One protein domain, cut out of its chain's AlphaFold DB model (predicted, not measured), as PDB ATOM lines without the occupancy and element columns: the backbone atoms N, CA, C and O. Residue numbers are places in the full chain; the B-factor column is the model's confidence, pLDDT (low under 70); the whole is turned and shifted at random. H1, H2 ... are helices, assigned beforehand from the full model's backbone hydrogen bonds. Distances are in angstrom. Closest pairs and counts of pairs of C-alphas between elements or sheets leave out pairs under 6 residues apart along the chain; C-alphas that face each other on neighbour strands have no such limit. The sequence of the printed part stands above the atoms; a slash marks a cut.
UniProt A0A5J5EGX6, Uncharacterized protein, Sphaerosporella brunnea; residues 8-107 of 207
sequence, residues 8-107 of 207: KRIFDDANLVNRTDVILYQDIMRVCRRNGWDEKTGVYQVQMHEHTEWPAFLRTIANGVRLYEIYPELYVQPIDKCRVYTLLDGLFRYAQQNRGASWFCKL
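Overview. This is residues 8 to 107 of the 207 residues of an uncharacterized protein of Sphaerosporella brunnea (UniProt A0A5J5EGX6). The longest helix, H6, runs through the core of the domain, and two shorter helices, H2 and H3, cross it nearly at right angles at neighbouring places along it, meeting each other with part of their lengths. Two very short helices, H4 and H5, lead the chain back from the end of H3 to the start of H6, while H7 lies beyond the other end of H6 and H1 lies over a different side of H6 from H3; a long loop, residues 36 to 52, swings wide between H2 and H3. The printed part has 100 residues with seven named helices, H1 to H7 in chain order, and no named strand; its class is all helix. It is compact, with a radius of gyration of the C-alphas of 13.3 A, and spans 39 by 32 by 23 A.

Arrangement. H6, residues 81 to 97, touches H2, residues 24 to 35, about perpendicular at 84 degrees; the closest C-alphas are those of Tyr 25 and Leu 91, 5.4 A apart. H2 touches H6 with residues 24 to 29 alone, and H6 touches H2 with residues 91 to 95 alone. H6 also touches H3, residues 53 to 64, about perpendicular at 86 degrees, with residues 85 to 89 of H6 alone; the C-alphas of Leu 58 and Tyr 85 are closest, at 6.0 A. H2 and H3 touch through residues 28 to 32 and 61 to 64 alone, with the C-alphas of Val 31 and Gly 64 closest at 6.4 A; they run opposite ways at a steep tilt of 69 degrees, only just short of about perpendicular. The packing is mostly crossed, with no touching pair at a shallow tilt. H1, residues 8 to 13, is close to H6 but not clearly touching: the closest C-alphas, of Ile 10 and Leu 87, are 7.2 A apart. H5, residues 72 to 75, is close to H6 but not clearly touching, with the C-alphas of Leu 74 and Val 84 closest at 6.4 A. H4, residues 67 to 70, is apart from H6. H7, residues 102 to 105, is only just apart from H6, the closest C-alphas being 8.3 A apart. In H1, H2, H3 and H6 every O i to N i+4 pair is within hydrogen-bond range; H4, H5 and H7 are too short for such a pair.

Along the chain. H6 measures 24.2 A from C-alpha 81 at (142.252, 147.139, 162.881) to C-alpha 97 at (157.131, 162.259, 174.562). H2 measures 16.8 A, H3 16.3 A and H1 8.5 A. H4 measures 5.1 A, and H5 and H7 5.4 A each.

Size, cuts and confidence. The C-alphas of Pro 78 and Ser 102 are the two farthest apart, at 39.5 A. The printed part has no cut. The link from H2 to H3 is long, 17 residues. The mean pLDDT of the printed part is 71.7, and residues 8 to 22 and 41 to 52 are under 70.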
ATOM      1  N   LYS A   8     148.479 149.274 178.775       41.06
ATOM      2  CA  LYS A   8     149.397 148.413 179.534       41.06
ATOM      3  C   LYS A   8     149.188 146.922 179.237       41.06
ATOM      4  O   LYS A   8     150.148 146.223 178.964       41.06
ATOM      5  N   ARG A   9     147.936 146.463 179.201       41.41
ATOM      6  CA  ARG A   9     147.582 145.086 178.852       41.41
ATOM      7  C   ARG A   9     147.837 144.761 177.376       41.41
ATOM      8  O   ARG A   9     148.176 143.634 177.094       41.41
ATOM      9  N   ILE A  10     147.761 145.718 176.445       42.31
ATOM     10  CA  ILE A  10     148.205 145.509 175.048       42.31
ATOM     11  C   ILE A  10     149.718 145.273 175.001       42.31
ATOM     12  O   ILE A  10     150.170 144.381 174.290       42.31
ATOM     13  N   PHE A  11     150.488 146.054 175.762       41.44
ATOM     14  CA  PHE A  11     151.939 145.894 175.877       41.44
ATOM     15  C   PHE A  11     152.327 144.581 176.583       41.44
ATOM     16  O   PHE A  11     153.259 143.908 176.140       41.44
ATOM     17  N   ASP A  12     151.591 144.191 177.625       46.12
ATOM     18  CA  ASP A  12     151.809 142.947 178.369       46.12
ATOM     19  C   ASP A  12     151.345 141.708 177.560       46.12
ATOM     20  O   ASP A  12     152.102 140.747 177.435       46.12
ATOM     21  N   ASP A  13     150.161 141.741 176.927       43.50
ATOM     22  CA  ASP A  13     149.593 140.643 176.115       43.50
ATOM     23  C   ASP A  13     150.386 140.408 174.815       43.50
ATOM     24  O   ASP A  13     150.410 139.295 174.293       43.50
ATOM     25  N   ALA A  14     151.048 141.438 174.276       42.78
ATOM     26  CA  ALA A  14     151.958 141.316 173.132       42.78
ATOM     27  C   ALA A  14     153.401 140.953 173.541       42.78
ATOM     28  O   ALA A  14     154.280 140.882 172.684       42.78
ATOM     29  N   ASN A  15     153.664 140.742 174.840       40.06
ATOM     30  CA  ASN A  15     154.996 140.467 175.392       40.06
ATOM     31  C   ASN A  15     156.054 141.525 174.981       40.06
ATOM     32  O   ASN A  15     157.250 141.239 174.885       40.06
ATOM     33  N   LEU A  16     155.607 142.762 174.728       43.25
ATOM     34  CA  LEU A  16     156.409 143.873 174.199       43.25
ATOM     35  C   LEU A  16     157.334 144.486 175.252       43.25
ATOM     36  O   LEU A  16     158.377 145.030 174.903       43.25
ATOM     37  N   VAL A  17     156.987 144.373 176.538       40.72
ATOM     38  CA  VAL A  17     157.841 144.829 177.653       40.72
ATOM     39  C   VAL A  17     159.185 144.085 177.672       40.72
ATOM     40  O   VAL A  17     160.184 144.639 178.124       40.72
ATOM     41  N   ASN A  18     159.234 142.870 177.113       38.28
ATOM     42  CA  ASN A  18     160.432 142.028 177.061       38.28
ATOM     43  C   ASN A  18     161.122 141.992 175.684       38.28
ATOM     44  O   ASN A  18     162.204 141.420 175.576       38.28
ATOM     45  N   ARG A  19     160.534 142.596 174.640       43.47
ATOM     46  CA  ARG A  19     161.138 142.709 173.300       43.47
ATOM     47  C   ARG A  19     161.700 144.108 173.075       43.47
ATOM     48  O   ARG A  19     161.154 144.935 172.349       43.47
ATOM     49  N   THR A  20     162.803 144.379 173.761       46.47
ATOM     50  CA  THR A  20     163.619 145.597 173.625       46.47
ATOM     51  C   THR A  20     164.541 145.569 172.399       46.47
ATOM     52  O   THR A  20     165.286 146.517 172.159       46.47
ATOM     53  N   ASP A  21     164.493 144.495 171.615       43.00
ATOM     54  CA  ASP A  21     165.357 144.201 170.475       43.00
ATOM     55  C   ASP A  21     164.887 144.835 169.157       43.00
ATOM     56  O   ASP A  21     165.694 145.029 168.248       43.00
ATOM     57  N   VAL A  22     163.623 145.259 169.068       52.09
ATOM     58  CA  VAL A  22     163.111 146.033 167.931       52.09
ATOM     59  C   VAL A  22     162.744 147.422 168.418       52.09
ATOM     60  O   VAL A  22     161.728 147.617 169.086       52.09
ATOM     61  N   ILE A  23     163.551 148.422 168.059       74.62
ATOM     62  CA  ILE A  23     163.272 149.812 168.417       74.62
ATOM     63  C   ILE A  23     162.181 150.392 167.501       74.62
ATOM     64  O   ILE A  23     162.372 151.387 166.808       74.62
ATOM     65  N   LEU A  24     161.010 149.756 167.490       77.50
ATOM     66  CA  LEU A  24     159.911 150.047 166.573       77.50
ATOM     67  C   LEU A  24     159.460 151.511 166.662       77.50
ATOM     68  O   LEU A  24     159.110 152.119 165.656       77.50
ATOM     69  N   TYR A  25     159.537 152.120 167.846       76.75
ATOM     70  CA  TYR A  25     159.254 153.545 168.019       76.75
ATOM     71  C   TYR A  25     160.251 154.450 167.262       76.75
ATOM     72  O   TYR A  25     159.855 155.501 166.760       76.75
ATOM     73  N   GLN A  26     161.521 154.048 167.115       81.12
ATOM     74  CA  GLN A  26     162.494 154.757 166.272       81.12
ATOM     75  C   GLN A  26     162.152 154.623 164.792       81.12
ATOM     76  O   GLN A  26     162.236 155.609 164.060       81.12
ATOM     77  N   ASP A  27     161.755 153.428 164.352       83.62
ATOM     78  CA  ASP A  27     161.385 153.177 162.958       83.62
ATOM     79  C   ASP A  27     160.122 153.946 162.569       83.62
ATOM     80  O   ASP A  27     160.095 154.592 161.520       83.62
ATOM     81  N   ILE A  28     159.128 153.980 163.462       85.06
ATOM     82  CA  ILE A  28     157.942 154.832 163.335       85.06
ATOM     83  C   ILE A  28     158.369 156.292 163.156       85.06
ATOM     84  O   ILE A  28     157.966 156.929 162.184       85.06
ATOM     85  N   MET A  29     159.240 156.825 164.020       87.94
ATOM     86  CA  MET A  29     159.685 158.219 163.888       87.94
ATOM     87  C   MET A  29     160.529 158.476 162.641       87.94
ATOM     88  O   MET A  29     160.468 159.576 162.091       87.94
ATOM     89  N   ARG A  30     161.274 157.484 162.145       87.38
ATOM     90  CA  ARG A  30     162.002 157.589 160.874       87.38
ATOM     91  C   ARG A  30     161.037 157.710 159.696       87.38
ATOM     92  O   ARG A  30     161.257 158.548 158.822       87.38
ATOM     93  N   VAL A  31     159.966 156.915 159.686       85.12
ATOM     94  CA  VAL A  31     158.892 157.017 158.685       85.12
ATOM     95  C   VAL A  31     158.183 158.364 158.804       85.12
ATOM     96  O   VAL A  31     158.016 159.042 157.794       85.12
ATOM     97  N   CYS A  32     157.833 158.803 160.015       86.75
ATOM     98  CA  CYS A  32     157.181 160.095 160.224       86.75
ATOM     99  C   CYS A  32     158.051 161.255 159.732       86.75
ATOM    100  O   CYS A  32     157.571 162.079 158.960       86.75
ATOM    101  N   ARG A  33     159.345 161.288 160.079       87.00
ATOM    102  CA  ARG A  33     160.255 162.334 159.595       87.00
ATOM    103  C   ARG A  33     160.428 162.304 158.091       87.00
ATOM    104  O   ARG A  33     160.336 163.354 157.484       87.00
ATOM    105  N   ARG A  34     160.594 161.135 157.464       84.25
ATOM    106  CA  ARG A  34     160.695 161.028 155.994       84.25
ATOM    107  C   ARG A  34     159.501 161.661 155.269       84.25
ATOM    108  O   ARG A  34     159.655 162.112 154.142       84.25
ATOM    109  N   ASN A  35     158.342 161.692 155.915       80.56
ATOM    110  CA  ASN A  35     157.103 162.225 155.366       80.56
ATOM    111  C   ASN A  35     156.756 163.642 155.889       80.56
ATOM    112  O   ASN A  35     155.764 164.231 155.461       80.56
ATOM    113  N   GLY A  36     157.558 164.226 156.789       81.81
ATOM    114  CA  GLY A  36     157.260 165.525 157.416       81.81
ATOM    115  C   GLY A  36     156.084 165.476 158.404       81.81
ATOM    116  O   GLY A  36     155.340 166.445 158.557       81.81
ATOM    117  N   TRP A  37     155.866 164.319 159.031       84.69
ATOM    118  CA  TRP A  37     154.790 164.054 159.994       84.69
ATOM    119  C   TRP A  37     155.280 163.924 161.431       84.69
ATOM    120  O   TRP A  37     154.533 163.505 162.313       84.69
ATOM    121  N   ASP A  38     156.538 164.238 161.697       81.19
ATOM    122  CA  ASP A  38     157.085 164.173 163.043       81.19
ATOM    123  C   ASP A  38     156.395 165.136 164.005       81.19
ATOM    124  O   ASP A  38     156.374 164.853 165.195       81.19
ATOM    125  N   GLU A  39     155.743 166.185 163.503       80.12
ATOM    126  CA  GLU A  39     154.940 167.127 164.287       80.12
ATOM    127  C   GLU A  39     153.431 166.847 164.294       80.12
ATOM    128  O   GLU A  39     152.692 167.544 164.990       80.12
ATOM    129  N   LYS A  40     152.951 165.820 163.576       76.19
ATOM    130  CA  LYS A  40     151.519 165.481 163.572       76.19
ATOM    131  C   LYS A  40     151.063 165.142 164.994       76.19
ATOM    132  O   LYS A  40     151.572 164.220 165.630       76.19
ATOM    133  N   THR A  41     150.054 165.869 165.460       64.69
ATOM    134  CA  THR A  41     149.322 165.589 166.696       64.69
ATOM    135  C   THR A  41     147.875 165.259 166.334       64.69
ATOM    136  O   THR A  41     147.286 165.889 165.458       64.69
ATOM    137  N   GLY A  42     147.321 164.205 166.932       58.41
ATOM    138  CA  GLY A  42     145.970 163.722 166.643       58.41
ATOM    139  C   GLY A  42     145.072 163.866 167.865       58.41
ATOM    140  O   GLY A  42     145.390 163.336 168.929       58.41
ATOM    141  N   VAL A  43     143.967 164.598 167.708       50.06
ATOM    142  CA  VAL A  43     142.951 164.826 168.745       50.06
ATOM    143  C   VAL A  43     142.170 163.538 169.014       50.06
ATOM    144  O   VAL A  43     141.770 162.820 168.101       50.06
ATOM    145  N   TYR A  44     141.965 163.265 170.301       50.03
ATOM    146  CA  TYR A  44     141.247 162.116 170.831       50.03
ATOM    147  C   TYR A  44     139.768 162.133 170.441       50.03
ATOM    148  O   TYR A  44     138.999 162.943 170.955       50.03
ATOM    149  N   GLN A  45     139.338 161.143 169.666       47.03
ATOM    150  CA  GLN A  45     137.997 160.597 169.822       47.03
ATOM    151  C   GLN A  45     138.087 159.080 169.940       47.03
ATOM    152  O   GLN A  45     138.784 158.412 169.180       47.03
ATOM    153  N   VAL A  46     137.373 158.544 170.930       46.56
ATOM    154  CA  VAL A  46     137.245 157.103 171.214       46.56
ATOM    155  C   VAL A  46     136.645 156.348 170.015       46.56
ATOM    156  O   VAL A  46     136.784 155.134 169.902       46.56
ATOM    157  N   GLN A  47     136.037 157.072 169.074       51.12
ATOM    158  CA  GLN A  47     135.562 156.555 167.801       51.12
ATOM    159  C   GLN A  47     136.597 156.853 166.708       51.12
ATOM    160  O   GLN A  47     136.551 157.883 166.040       51.12
ATOM    161  N   MET A  48     137.561 155.944 166.524       56.53
ATOM    162  CA  MET A  48     138.412 155.940 165.329       56.53
ATOM    163  C   MET A  48     137.561 155.567 164.111       56.53
ATOM    164  O   MET A  48     137.514 154.409 163.703       56.53
ATOM    165  N   HIS A  49     136.849 156.533 163.538       55.78
ATOM    166  CA  HIS A  49     136.104 156.300 162.308       55.78
ATOM    167  C   HIS A  49     137.081 156.005 161.169       55.78
ATOM    168  O   HIS A  49     138.008 156.783 160.939       55.78
ATOM    169  N   GLU A  50     136.844 154.921 160.421       57.44
ATOM    170  CA  GLU A  50     137.693 154.496 159.294       57.44
ATOM    171  C   GLU A  50     137.904 155.593 158.234       57.44
ATOM    172  O   GLU A  50     138.871 155.535 157.476       57.44
ATOM    173  N   HIS A  51     137.027 156.599 158.218       58.41
ATOM    174  CA  HIS A  51     137.000 157.715 157.275       58.41
ATOM    175  C   HIS A  51     137.708 158.987 157.769       58.41
ATOM    176  O   HIS A  51     137.597 160.031 157.134       58.41
ATOM    177  N   THR A  52     138.426 158.932 158.893       66.19
ATOM    178  CA  THR A  52     139.222 160.068 159.387       66.19
ATOM    179  C   THR A  52     140.676 159.982 158.913       66.19
ATOM    180  O   THR A  52     141.172 158.920 158.532       66.19
ATOM    181  N   GLU A  53     141.395 161.106 158.939       70.94
ATOM    182  CA  GLU A  53     142.812 161.151 158.543       70.94
ATOM    183  C   GLU A  53     143.710 160.280 159.436       70.94
ATOM    184  O   GLU A  53     144.756 159.805 158.994       70.94
ATOM    185  N   TRP A  54     143.308 160.052 160.692       79.62
ATOM    186  CA  TRP A  54     144.147 159.397 161.695       79.62
ATOM    187  C   TRP A  54     144.334 157.889 161.456       79.62
ATOM    188  O   TRP A  54     145.478 157.437 161.407       79.62
ATOM    189  N   PRO A  55     143.288 157.082 161.194       77.75
ATOM    190  CA  PRO A  55     143.466 155.693 160.774       77.75
ATOM    191  C   PRO A  55     144.258 155.540 159.475       77.75
ATOM    192  O   PRO A  55     145.024 154.588 159.341       77.75
ATOM    193  N   ALA A  56     144.115 156.461 158.520       78.44
ATOM    194  CA  ALA A  56     144.905 156.428 157.291       78.44
ATOM    195  C   ALA A  56     146.387 156.734 157.553       78.44
ATOM    196  O   ALA A  56     147.265 156.053 157.017       78.44
ATOM    197  N   PHE A  57     146.665 157.700 158.427       83.56
ATOM    198  CA  PHE A  57     148.005 157.984 158.927       83.56
ATOM    199  C   PHE A  57     148.625 156.753 159.600       83.56
ATOM    200  O   PHE A  57     149.688 156.293 159.182       83.56
ATOM    201  N   LEU A  58     147.929 156.156 160.571       84.88
ATOM    202  CA  LEU A  58     148.410 154.977 161.293       84.88
ATOM    203  C   LEU A  58     148.596 153.771 160.369       84.88
ATOM    204  O   LEU A  58     149.602 153.075 160.476       84.88
ATOM    205  N   ARG A  59     147.694 153.550 159.408       84.25
ATOM    206  CA  ARG A  59     147.854 152.515 158.375       84.25
ATOM    207  C   ARG A  59     149.103 152.746 157.529       84.25
ATOM    208  O   ARG A  59     149.826 151.798 157.233       84.25
ATOM    209  N   THR A  60     149.369 153.992 157.149       82.88
ATOM    210  CA  THR A  60     150.552 154.337 156.351       82.88
ATOM    211  C   THR A  60     151.835 154.087 157.135       82.88
ATOM    212  O   THR A  60     152.778 153.516 156.590       82.88
ATOM    213  N   ILE A  61     151.850 154.415 158.431       85.19
ATOM    214  CA  ILE A  61     152.952 154.052 159.329       85.19
ATOM    215  C   ILE A  61     153.096 152.532 159.409       85.19
ATOM    216  O   ILE A  61     154.196 152.035 159.189       85.19
ATOM    217  N   ALA A  62     152.006 151.801 159.669       85.56
ATOM    218  CA  ALA A  62     151.996 150.340 159.782       85.56
ATOM    219  C   ALA A  62     152.648 149.674 158.565       85.56
ATOM    220  O   ALA A  62     153.499 148.795 158.700       85.56
ATOM    221  N   ASN A  63     152.273 150.136 157.372       83.19
ATOM    222  CA  ASN A  63     152.819 149.651 156.111       83.19
ATOM    223  C   ASN A  63     154.279 150.082 155.926       83.19
ATOM    224  O   ASN A  63     155.104 149.271 155.511       83.19
ATOM    225  N   GLY A  64     154.613 151.329 156.266       78.38
ATOM    226  CA  GLY A  64     155.962 151.880 156.142       78.38
ATOM    227  C   GLY A  64     156.996 151.180 157.026       78.38
ATOM    228  O   GLY A  64     158.136 151.006 156.602       78.38
ATOM    229  N   VAL A  65     156.596 150.733 158.218       81.75
ATOM    230  CA  VAL A  65     157.442 149.928 159.118       81.75
ATOM    231  C   VAL A  65     157.290 148.420 158.895       81.75
ATOM    232  O   VAL A  65     157.911 147.643 159.610       81.75
ATOM    233  N   ARG A  66     156.470 148.002 157.917       79.38
ATOM    234  CA  ARG A  66     156.154 146.592 157.621       79.38
ATOM    235  C   ARG A  66     155.728 145.823 158.875       79.38
ATOM    236  O   ARG A  66     156.196 144.720 159.136       79.38
ATOM    237  N   LEU A  67     154.813 146.405 159.655       79.19
ATOM    238  CA  LEU A  67     154.379 145.865 160.948       79.19
ATOM    239  C   LEU A  67     153.875 144.415 160.853       79.19
ATOM    240  O   LEU A  67     154.048 143.648 161.794       79.19
ATOM    241  N   TYR A  68     153.312 144.030 159.708       79.44
ATOM    242  CA  TYR A  68     152.853 142.670 159.419       79.44
ATOM    243  C   TYR A  68     153.968 141.611 159.419       79.44
ATOM    244  O   TYR A  68     153.674 140.432 159.574       79.44
ATOM    245  N   GLU A  69     155.232 142.004 159.265       79.19
ATOM    246  CA  GLU A  69     156.384 141.092 159.346       79.19
ATOM    247  C   GLU A  69     156.929 140.985 160.764       79.19
ATOM    248  O   GLU A  69     157.465 139.948 161.145       79.19
ATOM    249  N   ILE A  70     156.792 142.061 161.540       77.62
ATOM    250  CA  ILE A  70     157.282 142.147 162.917       77.62
ATOM    251  C   ILE A  70     156.299 141.455 163.870       77.62
ATOM    252  O   ILE A  70     156.723 140.712 164.753       77.62
ATOM    253  N   TYR A  71     154.998 141.684 163.661       75.31
ATOM    254  CA  TYR A  71     153.898 141.150 164.467       75.31
ATOM    255  C   TYR A  71     152.797 140.557 163.569       75.31
ATOM    256  O   TYR A  71     151.700 141.125 163.465       75.31
ATOM    257  N   PRO A  72     153.066 139.434 162.877       76.19
ATOM    258  CA  PRO A  72     152.085 138.788 162.000       76.19
ATOM    259  C   PRO A  72     150.801 138.377 162.737       76.19
ATOM    260  O   PRO A  72     149.725 138.345 162.141       76.19
ATOM    261  N   GLU A  73     150.873 138.127 164.044       75.81
ATOM    262  CA  GLU A  73     149.735 137.779 164.895       75.81
ATOM    263  C   GLU A  73     148.680 138.891 165.005       75.81
ATOM    264  O   GLU A  73     147.521 138.610 165.310       75.81
ATOM    265  N   LEU A  74     149.044 140.146 164.722       73.50
ATOM    266  CA  LEU A  74     148.090 141.258 164.669       73.50
ATOM    267  C   LEU A  74     147.266 141.273 163.371       73.50
ATOM    268  O   LEU A  74     146.274 141.995 163.286       73.50
ATOM    269  N   TYR A  75     147.661 140.478 162.372       77.56
ATOM    270  CA  TYR A  75     147.066 140.435 161.033       77.56
ATOM    271  C   TYR A  75     146.309 139.125 160.749       77.56
ATOM    272  O   TYR A  75     145.973 138.835 159.599       77.56
ATOM    273  N   VAL A  76     146.003 138.335 161.785       78.56
ATOM    274  CA  VAL A  76     145.165 137.130 161.667       78.56
ATOM    275  C   VAL A  76     143.733 137.527 161.303       78.56
ATOM    276  O   VAL A  76     143.180 138.462 161.875       78.56
ATOM    277  N   GLN A  77     143.127 136.829 160.338       76.25
ATOM    278  CA  GLN A  77     141.773 137.132 159.873       76.25
ATOM    279  C   GLN A  77     140.698 136.597 160.842       76.25
ATOM    280  O   GLN A  77     140.801 135.444 161.266       76.25
ATOM    281  N   PRO A  78     139.638 137.375 161.140       76.81
ATOM    282  CA  PRO A  78     139.414 138.752 160.692       76.81
ATOM    283  C   PRO A  78     140.336 139.753 161.408       76.81
ATOM    284  O   PRO A  78     140.466 139.718 162.629       76.81
ATOM    285  N   ILE A  79     140.949 140.664 160.644       74.88
ATOM    286  CA  ILE A  79     141.904 141.639 161.194       74.88
ATOM    287  C   ILE A  79     141.199 142.613 162.144       74.88
ATOM    288  O   ILE A  79     140.317 143.374 161.733       74.88
ATOM    289  N   ASP A  80     141.679 142.678 163.386       77.62
ATOM    290  CA  ASP A  80     141.308 143.714 164.351       77.62
ATOM    291  C   ASP A  80     142.135 144.991 164.114       77.62
ATOM    292  O   ASP A  80     143.197 145.223 164.704       77.62
ATOM    293  N   LYS A  81     141.634 145.844 163.214       78.06
ATOM    294  CA  LYS A  81     142.252 147.139 162.881       78.06
ATOM    295  C   LYS A  81     142.403 148.041 164.112       78.06
ATOM    296  O   LYS A  81     143.393 148.765 164.214       78.06
ATOM    297  N   CYS A  82     141.453 147.998 165.049       76.25
ATOM    298  CA  CYS A  82     141.493 148.810 166.266       76.25
ATOM    299  C   CYS A  82     142.695 148.438 167.132       76.25
ATOM    300  O   CYS A  82     143.392 149.326 167.628       76.25
ATOM    301  N   ARG A  83     142.988 147.142 167.264       75.12
ATOM    302  CA  ARG A  83     144.167 146.659 167.989       75.12
ATOM    303  C   ARG A  83     145.472 147.135 167.345       75.12
ATOM    304  O   ARG A  83     146.333 147.660 168.051       75.12
ATOM    305  N   VAL A  84     145.593 147.023 166.018       79.38
ATOM    306  CA  VAL A  84     146.775 147.491 165.263       79.38
ATOM    307  C   VAL A  84     146.993 148.995 165.447       79.38
ATOM    308  O   VAL A  84     148.099 149.440 165.760       79.38
ATOM    309  N   TYR A  85     145.937 149.789 165.284       83.19
ATOM    310  CA  TYR A  85     146.026 151.244 165.378       83.19
ATOM    311  C   TYR A  85     146.290 151.720 166.803       83.19
ATOM    312  O   TYR A  85     147.076 152.644 166.989       83.19
ATOM    313  N   THR A  86     145.723 151.059 167.814       79.06
ATOM    314  CA  THR A  86     145.979 151.396 169.222       79.06
ATOM    315  C   THR A  86     147.441 151.152 169.598       79.06
ATOM    316  O   THR A  86     148.044 151.974 170.290       79.06
ATOM    317  N   LEU A  87     148.040 150.056 169.115       80.94
ATOM    318  CA  LEU A  87     149.459 149.774 169.335       80.94
ATOM    319  C   LEU A  87     150.349 150.855 168.705       80.94
ATOM    320  O   LEU A  87     151.219 151.415 169.375       80.94
ATOM    321  N   LEU A  88     150.123 151.160 167.425       82.25
ATOM    322  CA  LEU A  88     150.908 152.159 166.697       82.25
ATOM    323  C   LEU A  88     150.764 153.557 167.294       82.25
ATOM    324  O   LEU A  88     151.758 154.266 167.420       82.25
ATOM    325  N   ASP A  89     149.552 153.930 167.699       82.19
ATOM    326  CA  ASP A  89     149.281 155.195 168.376       82.19
ATOM    327  C   ASP A  89     150.057 155.294 169.699       82.19
ATOM    328  O   ASP A  89     150.726 156.295 169.960       82.19
ATOM    329  N   GLY A  90     150.056 154.225 170.504       77.69
ATOM    330  CA  GLY A  90     150.824 154.151 171.748       77.69
ATOM    331  C   GLY A  90     152.331 154.324 171.534       77.69
ATOM    332  O   GLY A  90     152.970 155.123 172.221       77.69
ATOM    333  N   LEU A  91     152.895 153.622 170.549       81.38
ATOM    334  CA  LEU A  91     154.319 153.714 170.213       81.38
ATOM    335  C   LEU A  91     154.698 155.086 169.653       81.38
ATOM    336  O   LEU A  91     155.733 155.638 170.025       81.38
ATOM    337  N   PHE A  92     153.852 155.657 168.792       82.69
ATOM    338  CA  PHE A  92     154.047 157.002 168.268       82.69
ATOM    339  C   PHE A  92     154.056 158.028 169.404       82.69
ATOM    340  O   PHE A  92     154.997 158.806 169.515       82.69
ATOM    341  N   ARG A  93     153.079 157.986 170.318       80.56
ATOM    342  CA  ARG A  93     153.022 158.884 171.486       80.56
ATOM    343  C   ARG A  93     154.231 158.743 172.394       80.56
ATOM    344  O   ARG A  93     154.792 159.752 172.812       80.56
ATOM    345  N   TYR A  94     154.645 157.510 172.674       79.12
ATOM    346  CA  TYR A  94     155.850 157.260 173.451       79.12
ATOM    347  C   TYR A  94     157.069 157.920 172.793       79.12
ATOM    348  O   TYR A  94     157.837 158.621 173.452       79.12
ATOM    349  N   ALA A  95     157.212 157.779 171.476       79.00
ATOM    350  CA  ALA A  95     158.291 158.410 170.728       79.00
ATOM    351  C   ALA A  95     158.224 159.950 170.777       79.00
ATOM    352  O   ALA A  95     159.245 160.607 170.967       79.00
ATOM    353  N   GLN A  96     157.019 160.518 170.666       81.62
ATOM    354  CA  GLN A  96     156.759 161.959 170.746       81.62
ATOM    355  C   GLN A  96     157.089 162.552 172.123       81.62
ATOM    356  O   GLN A  96     157.645 163.642 172.218       81.62
ATOM    357  N   GLN A  97     156.792 161.831 173.201       81.06
ATOM    358  CA  GLN A  97     157.131 162.259 174.562       81.06
ATOM    359  C   GLN A  97     158.644 162.237 174.814       81.06
ATOM    360  O   GLN A  97     159.154 163.014 175.617       81.06
ATOM    361  N   ASN A  98     159.377 161.389 174.090       77.31
ATOM    362  CA  ASN A  98     160.816 161.198 174.244       77.31
ATOM    363  C   ASN A  98     161.645 161.924 173.166       77.31
ATOM    364  O   ASN A  98     162.771 161.519 172.879       77.31
ATOM    365  N   ARG A  99     161.142 163.028 172.589       81.12
ATOM    366  CA  ARG A  99     161.885 163.836 171.596       81.12
ATOM    367  C   ARG A  99     163.227 164.379 172.101       81.12
ATOM    368  O   ARG A  99     164.118 164.627 171.299       81.12
ATOM    369  N   GLY A 100     163.388 164.555 173.413       79.56
ATOM    370  CA  GLY A 100     164.659 164.978 174.016       79.56
ATOM    371  C   GLY A 100     165.722 163.874 174.086       79.56
ATOM    372  O   GLY A 100     166.862 164.139 174.462       79.56
ATOM    373  N   ALA A 101     165.378 162.628 173.751       79.44
ATOM    374  CA  ALA A 101     166.310 161.518 173.831       79.44
ATOM    375  C   ALA A 101     167.381 161.592 172.731       79.44
ATOM    376  O   ALA A 101     167.111 161.936 171.580       79.44
ATOM    377  N   SER A 102     168.606 161.171 173.060       79.00
ATOM    378  CA  SER A 102     169.755 161.232 172.145       79.00
ATOM    379  C   SER A 102     169.540 160.471 170.832       79.00
ATOM    380  O   SER A 102     170.078 160.860 169.797       79.00
ATOM    381  N   TRP A 103     168.735 159.404 170.842       80.19
ATOM    382  CA  TRP A 103     168.384 158.658 169.634       80.19
ATOM    383  C   TRP A 103     167.516 159.473 168.670       80.19
ATOM    384  O   TRP A 103     167.658 159.329 167.459       80.19
ATOM    385  N   PHE A 104     166.648 160.348 169.183       80.25
ATOM    386  CA  PHE A 104     165.752 161.156 168.359       80.25
ATOM    387  C   PHE A 104     166.545 162.218 167.596       80.25
ATOM    388  O   PHE A 104     166.325 162.433 166.404       80.25
ATOM    389  N   CYS A 105     167.541 162.821 168.247       81.25
ATOM    390  CA  CYS A 105     168.456 163.774 167.620       81.25
ATOM    391  C   CYS A 105     169.314 163.146 166.507       81.25
ATOM    392  O   CYS A 105     169.740 163.853 165.602       81.25
ATOM    393  N   LYS A 106     169.547 161.824 166.545       84.69
ATOM    394  CA  LYS A 106     170.308 161.086 165.518       84.69
ATOM    395  C   LYS A 106     169.492 160.737 164.272       84.69
ATOM    396  O   LYS A 106     170.071 160.321 163.272       84.69
ATOM    397  N   LEU A 107     168.164 160.854 164.319       83.25
ATOM    398  CA  LEU A 107     167.331 160.617 163.141       83.25
ATOM    399  C   LEU A 107     167.569 161.714 162.094       83.25
ATOM    400  O   LEU A 107     167.818 162.871 162.434       83.25
TER     401      LEU A 107